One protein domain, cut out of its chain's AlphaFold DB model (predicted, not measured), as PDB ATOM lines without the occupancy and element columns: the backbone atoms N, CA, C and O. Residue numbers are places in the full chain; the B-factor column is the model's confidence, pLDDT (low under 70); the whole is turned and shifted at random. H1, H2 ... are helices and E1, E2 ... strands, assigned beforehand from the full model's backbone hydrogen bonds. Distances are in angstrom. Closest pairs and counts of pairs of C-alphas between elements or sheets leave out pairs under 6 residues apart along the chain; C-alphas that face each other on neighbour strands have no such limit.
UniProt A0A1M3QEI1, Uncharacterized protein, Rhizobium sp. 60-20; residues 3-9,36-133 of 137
ATOM      1  N   VAL A   3     191.227 179.200 179.314       85.00
ATOM      2  CA  VAL A   3     192.585 179.133 179.867       85.00
ATOM      3  C   VAL A   3     192.498 178.603 181.294       85.00
ATOM      4  O   VAL A   3     191.685 179.086 182.075       85.00
ATOM      5  N   SER A   4     193.291 177.587 181.624       85.81
ATOM      6  CA  SER A   4     193.365 176.990 182.963       85.81
ATOM      7  C   SER A   4     194.805 176.994 183.455       85.81
ATOM      8  O   SER A   4     195.724 176.739 182.676       85.81
ATOM      9  N   PHE A   5     194.999 177.246 184.745       83.50
ATOM     10  CA  PHE A   5     196.316 177.347 185.368       83.50
ATOM     11  C   PHE A   5     196.498 176.238 186.392       83.50
ATOM     12  O   PHE A   5     195.584 175.908 187.145       83.50
ATOM     13  N   THR A   6     197.693 175.668 186.413       82.44
ATOM     14  CA  THR A   6     198.127 174.789 187.501       82.44
ATOM     15  C   THR A   6     198.883 175.612 188.543       82.44
ATOM     16  O   THR A   6     198.974 176.836 188.458       82.44
ATOM     17  N   CYS A   7     199.408 174.971 189.583       77.50
ATOM     18  CA  CYS A   7     200.119 175.697 190.621       77.50
ATOM     19  C   CYS A   7     201.453 176.266 190.097       77.50
ATOM     20  O   CYS A   7     202.379 175.517 189.787       77.50
ATOM     21  N   HIS A   8     201.564 177.595 190.024       77.19
ATOM     22  CA  HIS A   8     202.750 178.281 189.489       77.19
ATOM     23  C   HIS A   8     203.628 178.925 190.560       77.19
ATOM     24  O   HIS A   8     204.759 179.307 190.283       77.19
ATOM     25  N   VAL A   9     203.134 179.010 191.791       79.62
ATOM     26  CA  VAL A   9     203.765 179.774 192.871       79.62
ATOM     27  C   VAL A   9     204.889 178.997 193.558       79.62
ATOM     28  O   VAL A   9     205.862 179.586 194.027       79.62
ATOM     29  N   ILE A  36     208.934 185.478 193.670       81.88
ATOM     30  CA  ILE A  36     209.169 185.878 192.275       81.88
ATOM     31  C   ILE A  36     208.132 185.232 191.347       81.88
ATOM     32  O   ILE A  36     207.565 185.902 190.487       81.88
ATOM     33  N   ARG A  37     207.852 183.933 191.525       82.50
ATOM     34  CA  ARG A  37     206.825 183.241 190.733       82.50
ATOM     35  C   ARG A  37     205.418 183.693 191.101       82.50
ATOM     36  O   ARG A  37     204.576 183.776 190.216       82.50
ATOM     37  N   HIS A  38     205.173 183.999 192.373       84.31
ATOM     38  CA  HIS A  38     203.911 184.579 192.822       84.31
ATOM     39  C   HIS A  38     203.613 185.889 192.087       84.31
ATOM     40  O   HIS A  38     202.573 186.005 191.446       84.31
ATOM     41  N   LEU A  39     204.560 186.833 192.097       85.44
ATOM     42  CA  LEU A  39     204.420 188.106 191.388       85.44
ATOM     43  C   LEU A  39     204.205 187.886 189.886       85.44
ATOM     44  O   LEU A  39     203.240 188.392 189.326       85.44
ATOM     45  N   ALA A  40     205.024 187.044 189.254       83.00
ATOM     46  CA  ALA A  40     204.893 186.749 187.826       83.00
ATOM     47  C   ALA A  40     203.592 186.005 187.454       83.00
ATOM     48  O   ALA A  40     203.192 186.000 186.289       83.00
ATOM     49  N   SER A  41     202.933 185.347 188.416       85.81
ATOM     50  CA  SER A  41     201.661 184.656 188.186       85.81
ATOM     51  C   SER A  41     200.463 185.605 188.114       85.81
ATOM     52  O   SER A  41     199.474 185.254 187.473       85.81
ATOM     53  N   ALA A  42     200.565 186.805 188.698       87.19
ATOM     54  CA  ALA A  42     199.495 187.800 188.676       87.19
ATOM     55  C   ALA A  42     199.183 188.277 187.246       87.19
ATOM     56  O   ALA A  42     198.019 188.382 186.868       87.19
ATOM     57  N   ASP A  43     200.220 188.466 186.426       89.00
ATOM     58  CA  ASP A  43     200.089 188.941 185.041       89.00
ATOM     59  C   ASP A  43     199.897 187.806 184.021       89.00
ATOM     60  O   ASP A  43     199.598 188.037 182.844       89.00
ATOM     61  N   LEU A  44     200.069 186.553 184.455       89.94
ATOM     62  CA  LEU A  44     200.085 185.385 183.578       89.94
ATOM     63  C   LEU A  44     198.788 185.207 182.759       89.94
ATOM     64  O   LEU A  44     198.899 184.848 181.582       89.94
ATOM     65  N   PRO A  45     197.576 185.484 183.287       90.75
ATOM     66  CA  PRO A  45     196.355 185.436 182.487       90.75
ATOM     67  C   PRO A  45     196.349 186.414 181.310       90.75
ATOM     68  O   PRO A  45     196.110 185.995 180.175       90.75
ATOM     69  N   GLY A  46     196.664 187.690 181.556       91.50
ATOM     70  CA  GLY A  46     196.720 188.714 180.506       91.50
ATOM     71  C   GLY A  46     197.805 188.410 179.475       91.50
ATOM     72  O   GLY A  46     197.607 188.573 178.267       91.50
ATOM     73  N   LEU A  47     198.928 187.868 179.940       91.56
ATOM     74  CA  LEU A  47     200.007 187.428 179.075       91.56
ATOM     75  C   LEU A  47     199.582 186.282 178.150       91.56
ATOM     76  O   LEU A  47     199.815 186.360 176.947       91.56
ATOM     77  N   CYS A  48     198.902 185.256 178.667       92.12
ATOM     78  CA  CYS A  48     198.412 184.148 177.844       92.12
ATOM     79  C   CYS A  48     197.459 184.644 176.748       92.12
ATOM     80  O   CYS A  48     197.599 184.248 175.590       92.12
ATOM     81  N   VAL A  49     196.527 185.545 177.089       91.62
ATOM     82  CA  VAL A  49     195.629 186.188 176.112       91.62
ATOM     83  C   VAL A  49     196.440 186.891 175.025       91.62
ATOM     84  O   VAL A  49     196.265 186.599 173.841       91.62
ATOM     85  N   THR A  50     197.409 187.714 175.428       92.62
ATOM     86  CA  THR A  50     198.277 188.468 174.516       92.62
ATOM     87  C   THR A  50     199.033 187.546 173.560       92.62
ATOM     88  O   THR A  50     199.052 187.782 172.352       92.62
ATOM     89  N   MET A  51     199.627 186.466 174.069       92.62
ATOM     90  CA  MET A  51     200.390 185.505 173.267       92.62
ATOM     91  C   MET A  51     199.526 184.853 172.177       92.62
ATOM     92  O   MET A  51     199.969 184.669 171.040       92.62
ATOM     93  N   MET A  52     198.269 184.538 172.498       90.69
ATOM     94  CA  MET A  52     197.324 183.923 171.564       90.69
ATOM     95  C   MET A  52     196.802 184.926 170.531       90.69
ATOM     96  O   MET A  52     196.775 184.636 169.328       90.69
ATOM     97  N   GLU A  53     196.431 186.127 170.977       91.38
ATOM     98  CA  GLU A  53     195.952 187.203 170.108       91.38
ATOM     99  C   GLU A  53     197.034 187.657 169.134       91.38
ATOM    100  O   GLU A  53     196.778 187.781 167.939       91.38
ATOM    101  N   GLN A  54     198.266 187.814 169.608       93.12
ATOM    102  CA  GLN A  54     199.394 188.248 168.789       93.12
ATOM    103  C   GLN A  54     200.127 187.095 168.087       93.12
ATOM    104  O   GLN A  54     201.103 187.331 167.373       93.12
ATOM    105  N   ASN A  55     199.626 185.864 168.231       92.81
ATOM    106  CA  ASN A  55     200.099 184.672 167.532       92.81
ATOM    107  C   ASN A  55     201.594 184.387 167.744       92.81
ATOM    108  O   ASN A  55     202.367 184.292 166.787       92.81
ATOM    109  N   PHE A  56     201.997 184.280 169.008       94.38
ATOM    110  CA  PHE A  56     203.391 184.090 169.384       94.38
ATOM    111  C   PHE A  56     203.964 182.761 168.867       94.38
ATOM    112  O   PHE A  56     203.218 181.808 168.599       94.38
ATOM    113  N   PRO A  57     205.295 182.686 168.697       93.19
ATOM    114  CA  PRO A  57     205.967 181.437 168.385       93.19
ATOM    115  C   PRO A  57     205.982 180.495 169.597       93.19
ATOM    116  O   PRO A  57     206.120 180.917 170.745       93.19
ATOM    117  N   SER A  58     205.860 179.205 169.311       93.69
ATOM    118  CA  SER A  58     205.865 178.108 170.269       93.69
ATOM    119  C   SER A  58     206.768 176.983 169.772       93.69
ATOM    120  O   SER A  58     206.902 176.752 168.566       93.69
ATOM    121  N   TRP A  59     207.374 176.269 170.711       93.38
ATOM    122  CA  TRP A  59     208.280 175.153 170.474       93.38
ATOM    123  C   TRP A  59     207.852 173.949 171.288       93.38
ATOM    124  O   TRP A  59     207.325 174.094 172.386       93.38
ATOM    125  N   ILE A  60     208.167 172.762 170.786       91.44
ATOM    126  CA  ILE A  60     208.074 171.552 171.595       91.44
ATOM    127  C   ILE A  60     209.235 171.572 172.593       91.44
ATOM    128  O   ILE A  60     210.405 171.610 172.210       91.44
ATOM    129  N   SER A  61     208.899 171.537 173.873       89.50
ATOM    130  CA  SER A  61     209.802 171.325 174.992       89.50
ATOM    131  C   SER A  61     209.631 169.903 175.505       89.50
ATOM    132  O   SER A  61     208.514 169.460 175.771       89.50
ATOM    133  N   LYS A  62     210.740 169.175 175.634       87.56
ATOM    134  CA  LYS A  62     210.749 167.826 176.202       87.56
ATOM    135  C   LYS A  62     211.413 167.873 177.566       87.56
ATOM    136  O   LYS A  62     212.547 168.336 177.683       87.56
ATOM    137  N   ASP A  63     210.725 167.374 178.576       79.75
ATOM    138  CA  ASP A  63     211.272 167.179 179.908       79.75
ATOM    139  C   ASP A  63     211.116 165.713 180.347       79.75
ATOM    140  O   ASP A  63     210.674 164.845 179.594       79.75
ATOM    141  N   LYS A  64     211.513 165.410 181.587       75.19
ATOM    142  CA  LYS A  64     211.396 164.055 182.149       75.19
ATOM    143  C   LYS A  64     209.942 163.585 182.313       75.19
ATOM    144  O   LYS A  64     209.727 162.399 182.529       75.19
ATOM    145  N   ASN A  65     208.976 164.499 182.276       70.75
ATOM    146  CA  ASN A  65     207.553 164.230 182.450       70.75
ATOM    147  C   ASN A  65     206.807 164.160 181.104       70.75
ATOM    148  O   ASN A  65     205.609 163.883 181.102       70.75
ATOM    149  N   GLY A  66     207.496 164.382 179.979       82.62
ATOM    150  CA  GLY A  66     206.960 164.226 178.632       82.62
ATOM    151  C   GLY A  66     207.259 165.415 177.724       82.62
ATOM    152  O   GLY A  66     208.218 166.160 177.909       82.62
ATOM    153  N   GLU A  67     206.430 165.569 176.698       90.19
ATOM    154  CA  GLU A  67     206.470 166.719 175.795       90.19
ATOM    155  C   GLU A  67     205.473 167.776 176.277       90.19
ATOM    156  O   GLU A  67     204.471 167.429 176.902       90.19
ATOM    157  N   SER A  68     205.762 169.051 176.022       91.44
ATOM    158  CA  SER A  68     204.872 170.200 176.212       91.44
ATOM    159  C   SER A  68     205.201 171.321 175.235       91.44
ATOM    160  O   SER A  68     206.320 171.400 174.734       91.44
ATOM    161  N   ASN A  69     204.265 172.228 174.996       93.12
ATOM    162  CA  ASN A  69     204.509 173.437 174.242       93.12
ATOM    163  C   ASN A  69     205.121 174.471 175.165       93.12
ATOM    164  O   ASN A  69     204.622 174.727 176.256       93.12
ATOM    165  N   MET A  70     206.176 175.113 174.690       93.56
ATOM    166  CA  MET A  70     206.815 176.243 175.330       93.56
ATOM    167  C   MET A  70     206.686 177.448 174.415       93.56
ATOM    168  O   MET A  70     207.147 177.417 173.275       93.56
ATOM    169  N   ALA A  71     206.124 178.533 174.928       93.38
ATOM    170  CA  ALA A  71     206.141 179.819 174.254       93.38
ATOM    171  C   ALA A  71     206.838 180.856 175.136       93.38
ATOM    172  O   ALA A  71     206.622 180.921 176.348       93.38
ATOM    173  N   VAL A  72     207.705 181.647 174.512       90.62
ATOM    174  CA  VAL A  72     208.401 182.757 175.166       90.62
ATOM    175  C   VAL A  72     207.505 183.980 175.112       90.62
ATOM    176  O   VAL A  72     206.812 184.199 174.121       90.62
ATOM    177  N   THR A  73     207.519 184.793 176.159       84.44
ATOM    178  CA  THR A  73     206.593 185.921 176.332       84.44
ATOM    179  C   THR A  73     206.991 187.167 175.538       84.44
ATOM    180  O   THR A  73     206.498 188.259 175.792       84.44
ATOM    181  N   GLU A  74     207.856 186.992 174.542       85.88
ATOM    182  CA  GLU A  74     208.271 187.995 173.568       85.88
ATOM    183  C   GLU A  74     207.828 187.540 172.176       85.88
ATOM    184  O   GLU A  74     208.031 186.390 171.787       85.88
ATOM    185  N   ARG A  75     207.272 188.457 171.380       81.12
ATOM    186  CA  ARG A  75     206.825 188.142 170.014       81.12
ATOM    187  C   ARG A  75     207.983 187.765 169.083       81.12
ATOM    188  O   ARG A  75     207.810 186.949 168.178       81.12
ATOM    189  N   GLN A  76     209.147 188.378 169.292       86.62
ATOM    190  CA  GLN A  76     210.390 188.107 168.568       86.62
ATOM    191  C   GLN A  76     211.469 187.714 169.585       86.62
ATOM    192  O   GLN A  76     212.274 188.556 169.978       86.62
ATOM    193  N   PRO A  77     211.443 186.463 170.067       86.19
ATOM    194  CA  PRO A  77     212.295 186.063 171.169       86.19
ATOM    195  C   PRO A  77     213.760 186.004 170.750       86.19
ATOM    196  O   PRO A  77     214.109 185.521 169.670       86.19
ATOM    197  N   THR A  78     214.608 186.484 171.649       89.94
ATOM    198  CA  THR A  78     216.070 186.463 171.536       89.94
ATOM    199  C   THR A  78     216.667 185.583 172.630       89.94
ATOM    200  O   THR A  78     216.019 185.342 173.652       89.94
ATOM    201  N   SER A  79     217.896 185.097 172.426       91.38
ATOM    202  CA  SER A  79     218.591 184.299 173.441       91.38
ATOM    203  C   SER A  79     218.814 185.099 174.732       91.38
ATOM    204  O   SER A  79     218.983 186.319 174.698       91.38
ATOM    205  N   GLY A  80     218.834 184.404 175.869       91.81
ATOM    206  CA  GLY A  80     219.042 184.981 177.195       91.81
ATOM    207  C   GLY A  80     217.998 184.533 178.213       91.81
ATOM    208  O   GLY A  80     217.222 183.606 177.979       91.81
ATOM    209  N   ASN A  81     217.971 185.202 179.368       91.44
ATOM    210  CA  ASN A  81     216.976 184.927 180.400       91.44
ATOM    211  C   ASN A  81     215.601 185.454 179.968       91.44
ATOM    212  O   ASN A  81     215.413 186.661 179.796       91.44
ATOM    213  N   ARG A  82     214.644 184.545 179.782       91.88
ATOM    214  CA  ARG A  82     213.310 184.850 179.265       91.88
ATOM    215  C   ARG A  82     212.244 184.181 180.108       91.88
ATOM    216  O   ARG A  82     212.431 183.063 180.587       91.88
ATOM    217  N   TYR A  83     211.110 184.856 180.254       91.12
ATOM    218  CA  TYR A  83     209.930 184.254 180.852       91.12
ATOM    219  C   TYR A  83     209.246 183.364 179.808       91.12
ATOM    220  O   TYR A  83     208.975 183.792 178.683       91.12
ATOM    221  N   ALA A  84     209.031 182.099 180.156       92.31
ATOM    222  CA  ALA A  84     208.400 181.135 179.268       92.31
ATOM    223  C   ALA A  84     207.183 180.503 179.924       92.31
ATOM    224  O   ALA A  84     207.149 180.282 181.138       92.31
ATOM    225  N   VAL A  85     206.211 180.175 179.081       93.50
ATOM    226  CA  VAL A  85     204.962 179.513 179.437       93.50
ATOM    227  C   VAL A  85     204.969 178.120 178.828       93.50
ATOM    228  O   VAL A  85     205.101 177.975 177.614       93.50
ATOM    229  N   PHE A  86     204.808 177.111 179.679       92.94
ATOM    230  CA  PHE A  86     204.684 175.707 179.309       92.94
ATOM    231  C   PHE A  86     203.218 175.301 179.390       92.94
ATOM    232  O   PHE A  86     202.591 175.473 180.442       92.94
ATOM    233  N   TYR A  87     202.655 174.780 178.307       94.50
ATOM    234  CA  TYR A  87     201.220 174.554 178.203       94.50
ATOM    235  C   TYR A  87     200.863 173.340 177.352       94.50
ATOM    236  O   TYR A  87     201.677 172.835 176.589       94.50
ATOM    237  N   TYR A  88     199.609 172.920 177.494       95.12
ATOM    238  CA  TYR A  88     198.936 171.929 176.666       95.12
ATOM    239  C   TYR A  88     197.692 172.514 176.023       95.12
ATOM    240  O   TYR A  88     197.041 173.388 176.600       95.12
ATOM    241  N   LEU A  89     197.331 171.982 174.859       95.38
ATOM    242  CA  LEU A  89     196.044 172.243 174.228       95.38
ATOM    243  C   LEU A  89     195.223 170.962 174.204       95.38
ATOM    244  O   LEU A  89     195.680 169.944 173.687       95.38
ATOM    245  N   TYR A  90     193.999 171.034 174.713       96.00
ATOM    246  CA  TYR A  90     193.035 169.942 174.647       96.00
ATOM    247  C   TYR A  90     191.814 170.365 173.832       96.00
ATOM    248  O   TYR A  90     191.362 171.508 173.966       96.00
ATOM    249  N   PRO A  91     191.231 169.472 173.015       95.06
ATOM    250  CA  PRO A  91     189.892 169.708 172.498       95.06
ATOM    251  C   PRO A  91     188.934 169.800 173.688       95.06
ATOM    252  O   PRO A  91     188.954 168.945 174.576       95.06
ATOM    253  N   SER A  92     188.128 170.858 173.739       93.44
ATOM    254  CA  SER A  92     187.176 171.003 174.840       93.44
ATOM    255  C   SER A  92     185.917 170.190 174.568       93.44
ATOM    256  O   SER A  92     185.497 170.025 173.424       93.44
ATOM    257  N   ARG A  93     185.317 169.684 175.648       89.38
ATOM    258  CA  ARG A  93     184.011 169.010 175.641       89.38
ATOM    259  C   ARG A  93     182.877 169.924 176.108       89.38
ATOM    260  O   ARG A  93     181.743 169.474 176.190       89.38
ATOM    261  N   ALA A  94     183.197 171.159 176.485       90.50
ATOM    262  CA  ALA A  94     182.225 172.113 176.989       90.50
ATOM    263  C   ALA A  94     181.582 172.900 175.844       90.50
ATOM    264  O   ALA A  94     182.258 173.292 174.887       90.50
ATOM    265  N   ASP A  95     180.289 173.183 175.982       88.69
ATOM    266  CA  ASP A  95     179.553 173.983 175.010       88.69
ATOM    267  C   ASP A  95     180.188 175.369 174.847       88.69
ATOM    268  O   ASP A  95     180.620 176.005 175.812       88.69
ATOM    269  N   ASN A  96     180.257 175.841 173.600       89.56
ATOM    270  CA  ASN A  96     180.841 177.133 173.216       89.56
ATOM    271  C   ASN A  96     182.343 177.300 173.531       89.56
ATOM    272  O   ASN A  96     182.903 178.392 173.394       89.56
ATOM    273  N   ILE A  97     183.042 176.223 173.901       92.12
ATOM    274  CA  ILE A  97     184.492 176.212 174.081       92.12
ATOM    275  C   ILE A  97     185.085 175.229 173.074       92.12
ATOM    276  O   ILE A  97     184.775 174.050 173.064       92.12
ATOM    277  N   HIS A  98     185.967 175.716 172.202       93.06
ATOM    278  CA  HIS A  98     186.588 174.868 171.175       93.06
ATOM    279  C   HIS A  98     187.865 174.167 171.652       93.06
ATOM    280  O   HIS A  98     188.152 173.041 171.252       93.06
ATOM    281  N   VAL A  99     188.652 174.857 172.478       94.81
ATOM    282  CA  VAL A  99     189.973 174.419 172.944       94.81
ATOM    283  C   VAL A  99     190.156 174.851 174.392       94.81
ATOM    284  O   VAL A  99     189.734 175.949 174.782       94.81
ATOM    285  N   GLU A 100     190.807 173.992 175.164       95.12
ATOM    286  CA  GLU A 100     191.303 174.275 176.503       95.12
ATOM    287  C   GLU A 100     192.813 174.462 176.454       95.12
ATOM    288  O   GLU A 100     193.553 173.563 176.064       95.12
ATOM    289  N   PHE A 101     193.255 175.648 176.849       94.56
ATOM    290  CA  PHE A 101     194.649 176.014 177.005       94.56
ATOM    291  C   PHE A 101     195.032 175.810 178.468       94.56
ATOM    292  O   PHE A 101     194.554 176.531 179.343       94.56
ATOM    293  N   VAL A 102     195.861 174.814 178.758       93.69
ATOM    294  CA  VAL A 102     196.214 174.437 180.130       93.69
ATOM    295  C   VAL A 102     197.669 174.780 180.389       93.69
ATOM    296  O   VAL A 102     198.564 174.109 179.881       93.69
ATOM    297  N   VAL A 103     197.917 175.794 181.215       92.94
ATOM    298  CA  VAL A 103     199.265 176.191 181.622       92.94
ATOM    299  C   VAL A 103     199.772 175.249 182.701       92.94
ATOM    300  O   VAL A 103     199.238 175.181 183.810       92.94
ATOM    301  N   LYS A 104     200.831 174.512 182.375       89.88
ATOM    302  CA  LYS A 104     201.513 173.577 183.276       89.88
ATOM    303  C   LYS A 104     202.545 174.259 184.154       89.88
ATOM    304  O   LYS A 104     202.739 173.871 185.298       89.88
ATOM    305  N   SER A 105     203.234 175.257 183.622       88.25
ATOM    306  CA  SER A 105     204.240 175.993 184.373       88.25
ATOM    307  C   SER A 105     204.567 177.300 183.668       88.25
ATOM    308  O   SER A 105     204.457 177.387 182.450       88.25
ATOM    309  N   ALA A 106     205.022 178.296 184.420       90.25
ATOM    310  CA  ALA A 106     205.622 179.498 183.865       90.25
ATOM    311  C   ALA A 106     206.784 179.941 184.757       90.25
ATOM    312  O   ALA A 106     206.671 179.931 185.985       90.25
ATOM    313  N   TYR A 107     207.938 180.230 184.160       88.00
ATOM    314  CA  TYR A 107     209.122 180.696 184.885       88.00
ATOM    315  C   TYR A 107     210.173 181.268 183.934       88.00
ATOM    316  O   TYR A 107     210.142 181.044 182.727       88.00
ATOM    317  N   HIS A 108     211.115 182.006 184.516       88.12
ATOM    318  CA  HIS A 108     212.300 182.489 183.822       88.12
ATOM    319  C   HIS A 108     213.294 181.348 183.601       88.12
ATOM    320  O   HIS A 108     213.646 180.647 184.554       88.12
ATOM    321  N   LEU A 109     213.757 181.174 182.368       88.50
ATOM    322  CA  LEU A 109     214.871 180.294 182.040       88.50
ATOM    323  C   LEU A 109     215.795 180.946 181.016       88.50
ATOM    324  O   LEU A 109     215.382 181.806 180.241       88.50
ATOM    325  N   ASN A 110     217.047 180.498 180.999       90.50
ATOM    326  CA  ASN A 110     217.979 180.888 179.955       90.50
ATOM    327  C   ASN A 110     217.673 180.090 178.679       90.50
ATOM    328  O   ASN A 110     217.739 178.860 178.681       90.50
ATOM    329  N   ILE A 111     217.294 180.792 177.616       88.56
ATOM    330  CA  ILE A 111     216.912 180.227 176.325       88.56
ATOM    331  C   ILE A 111     218.023 180.523 175.330       88.56
ATOM    332  O   ILE A 111     218.422 181.673 175.166       88.56
ATOM    333  N   ASP A 112     218.479 179.494 174.626       89.25
ATOM    334  CA  ASP A 112     219.317 179.662 173.445       89.25
ATOM    335  C   ASP A 112     218.496 179.384 172.185       89.25
ATOM    336  O   ASP A 112     218.193 178.233 171.862       89.25
ATOM    337  N   MET A 113     218.145 180.443 171.458       85.50
ATOM    338  CA  MET A 113     217.367 180.357 170.222       85.50
ATOM    339  C   MET A 113     218.079 179.546 169.126       85.50
ATOM    340  O   MET A 113     217.401 179.013 168.249       85.50
ATOM    341  N   GLY A 114     219.407 179.375 169.195       82.94
ATOM    342  CA  GLY A 114     220.163 178.510 168.283       82.94
ATOM    343  C   GLY A 114     219.798 177.024 168.404       82.94
ATOM    344  O   GLY A 114     219.855 176.282 167.418       82.94
ATOM    345  N   HIS A 115     219.348 176.588 169.584       81.50
ATOM    346  CA  HIS A 115     218.874 175.220 169.822       81.50
ATOM    347  C   HIS A 115     217.429 174.991 169.349       81.50
ATOM    348  O   HIS A 115     217.032 173.858 169.070       81.50
ATOM    349  N   TYR A 116     216.643 176.056 169.188       79.75
ATOM    350  CA  TYR A 116     215.216 175.986 168.882       79.75
ATOM    351  C   TYR A 116     214.930 176.183 167.385       79.75
ATOM    352  O   TYR A 116     214.446 177.224 166.943       79.75
ATOM    353  N   ARG A 117     215.211 175.145 166.584       68.94
ATOM    354  CA  ARG A 117     215.159 175.223 165.108       68.94
ATOM    355  C   ARG A 117     213.750 175.258 164.506       68.94
ATOM    356  O   ARG A 117     213.517 175.997 163.554       68.94
ATOM    357  N   LYS A 118     212.810 174.454 165.019       79.06
ATOM    358  CA  LYS A 118     211.439 174.367 164.483       79.06
ATOM    359  C   LYS A 118     210.460 175.032 165.439       79.06
ATOM    360  O   LYS A 118     210.308 174.574 166.565       79.06
ATOM    361  N   ARG A 119     209.791 176.080 164.960       86.12
ATOM    362  CA  ARG A 119     208.732 176.790 165.685       86.12
ATOM    363  C   ARG A 119     207.396 176.621 164.981       86.12
ATOM    364  O   ARG A 119     207.343 176.635 163.752       86.12
ATOM    365  N   GLU A 120     206.334 176.532 165.760       90.94
ATOM    366  CA  GLU A 120     204.961 176.664 165.286       90.94
ATOM    367  C   GLU A 120     204.342 177.929 165.872       90.94
ATOM    368  O   GLU A 120     204.802 178.462 166.876       90.94
ATOM    369  N   LEU A 121     203.313 178.454 165.218       92.88
ATOM    370  CA  LEU A 121     202.594 179.616 165.725       92.88
ATOM    371  C   LEU A 121     201.416 179.146 166.573       92.88
ATOM    372  O   LEU A 121     200.715 178.211 166.180       92.88
ATOM    373  N   MET A 122     201.151 179.818 167.693       92.75
ATOM    374  CA  MET A 122     200.090 179.413 168.621       92.75
ATOM    375  C   MET A 122     198.726 179.242 167.941       92.75
ATOM    376  O   MET A 122     198.037 178.257 168.191       92.75
ATOM    377  N   ARG A 123     198.339 180.123 167.005       93.56
ATOM    378  CA  ARG A 123     197.076 179.964 166.259       93.56
ATOM    379  C   ARG A 123     197.062 178.710 165.379       93.56
ATOM    380  O   ARG A 123     195.994 178.132 165.186       93.56
ATOM    381  N   SER A 124     198.209 178.284 164.849       94.12
ATOM    382  CA  SER A 124     198.326 177.026 164.095       94.12
ATOM    383  C   SER A 124     198.080 175.826 165.008       94.12
ATOM    384  O   SER A 124     197.296 174.938 164.668       94.12
ATOM    385  N   LEU A 125     198.673 175.841 166.203       94.62
ATOM    386  CA  LEU A 125     198.485 174.800 167.212       94.62
ATOM    387  C   LEU A 125     197.028 174.741 167.692       94.62
ATOM    388  O   LEU A 125     196.440 173.663 167.722       94.62
ATOM    389  N   LEU A 126     196.400 175.894 167.955       94.19
ATOM    390  CA  LEU A 126     194.982 175.992 168.329       94.19
ATOM    391  C   LEU A 126     194.057 175.421 167.248       94.19
ATOM    392  O   LEU A 126     193.182 174.608 167.548       94.19
ATOM    393  N   LYS A 127     194.266 175.803 165.981       94.50
ATOM    394  CA  LYS A 127     193.506 175.251 164.849       94.50
ATOM    395  C   LYS A 127     193.710 173.746 164.727       94.50
ATOM    396  O   LYS A 127     192.748 173.019 164.514       94.50
ATOM    397  N   THR A 128     194.945 173.276 164.886       95.25
ATOM    398  CA  THR A 128     195.269 171.847 164.826       95.25
ATOM    399  C   THR A 128     194.552 171.083 165.934       95.25
ATOM    400  O   THR A 128     193.906 170.079 165.645       95.25
ATOM    401  N   CYS A 129     194.593 171.589 167.168       95.69
ATOM    402  CA  CYS A 129     193.886 171.018 168.310       95.69
ATOM    403  C   CYS A 129     192.378 170.913 168.045       95.69
ATOM    404  O   CYS A 129     191.788 169.848 168.218       95.69
ATOM    405  N   HIS A 130     191.766 172.007 167.582       94.88
ATOM    406  CA  HIS A 130     190.330 172.078 167.332       94.88
ATOM    407  C   HIS A 130     189.889 171.199 166.156       94.88
ATOM    408  O   HIS A 130     189.036 170.334 166.314       94.88
ATOM    409  N   TYR A 131     190.468 171.379 164.969       95.69
ATOM    410  CA  TYR A 131     189.982 170.690 163.772       95.69
ATOM    411  C   TYR A 131     190.348 169.211 163.746       95.69
ATOM    412  O   TYR A 131     189.599 168.409 163.198       95.69
ATOM    413  N   ARG A 132     191.489 168.827 164.332       96.00
ATOM    414  CA  ARG A 132     191.898 167.418 164.382       96.00
ATOM    415  C   ARG A 132     191.397 166.695 165.623       96.00
ATOM    416  O   ARG A 132     191.615 165.491 165.705       96.00
ATOM    417  N   GLN A 133     190.778 167.407 166.569       94.56
ATOM    418  CA  GLN A 133     190.315 166.855 167.846       94.56
ATOM    419  C   GLN A 133     191.430 166.083 168.575       94.56
ATOM    420  O   GLN A 133     191.222 165.000 169.120       94.56
TER     421      GLN A 133
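AT A GLANCE: This is residues 3 to 9 and 36 to 133 of the 137 residues of an uncharacterized protein of Rhizobium sp. 60-20 (UniProt A0A1M3QEI1). A strongly twisted sheet of five strands is built round the long hairpin of E4 and E5, with the shorter hairpin of E2 and E3 turned across it. H2 and H3 cover one face of the sheet, and the short H1 packs on E5. The printed part has 105 residues with three named helices and five named strands, in the order E1 H1 H2 E2 E3 E4 E5 H3. The sheet, E1 E5 E4 E3 E2, is mixed, and the class is mixed, helices and strands. The whole is compact, with a radius of gyration of the C-alphas of 13.5 A and spans of 40 by 31 by 29 A.

HOW THE PARTS SIT: E1, residues 3 to 5, is an edge strand parallel to E5, residues 99 to 111, with N 4 and O 101 at 2.8 A. H1, residues 36 to 42, is on the sheet; its closest C-alphas to E5 are those of Arg 37 and Tyr 107, 6.8 A apart. H2, residues 44 to 53, is on the sheet at a height of 8.0 A and runs across the strands. E2, residues 57 to 63, E3, residues 66 to 72, E4, residues 80 to 91, and E5 form a meander, each strand the antiparallel neighbour of the one before; N 61 and O 68, N 85 and O 71, and N 86 and O 105 are 2.7, 2.9 and 2.8 A apart. H3, residues 122 to 132, is on the sheet, with the C-alphas of Pro 91 and His 130 closest to each other for E4 and H3, at 5.7 A. H2 and H3 only just touch, with 3 pairs of C-alphas within 8 A, and only at their ends, about perpendicular at 77 degrees; the closest C-alphas are those of Met 52 and Met 122, 6.1 A apart. In H1, H2 and H3 every O i to N i+4 pair is within hydrogen-bond range.

IN THESE COORDINATES: E1 begins at C-alpha 3, (192.585, 179.133, 179.867). E4 spans 33.2 A and E5 27.8 A; E5 bends by 85 degrees at residue 108. H3, 15.1 A long, ends at C-alpha 132, (191.898, 167.418, 164.382).

THE WHOLE: The C-alphas of Asp 95 and Gly 114, the two farthest apart, are 41.4 A apart. Residues 10 to 35 are not printed, and C-alphas 9 and 36 are 8.2 A apart across the cut. Of the links that are printed whole, none is long. The mean pLDDT of the printed part is 89.3, and residue 117 is under 70.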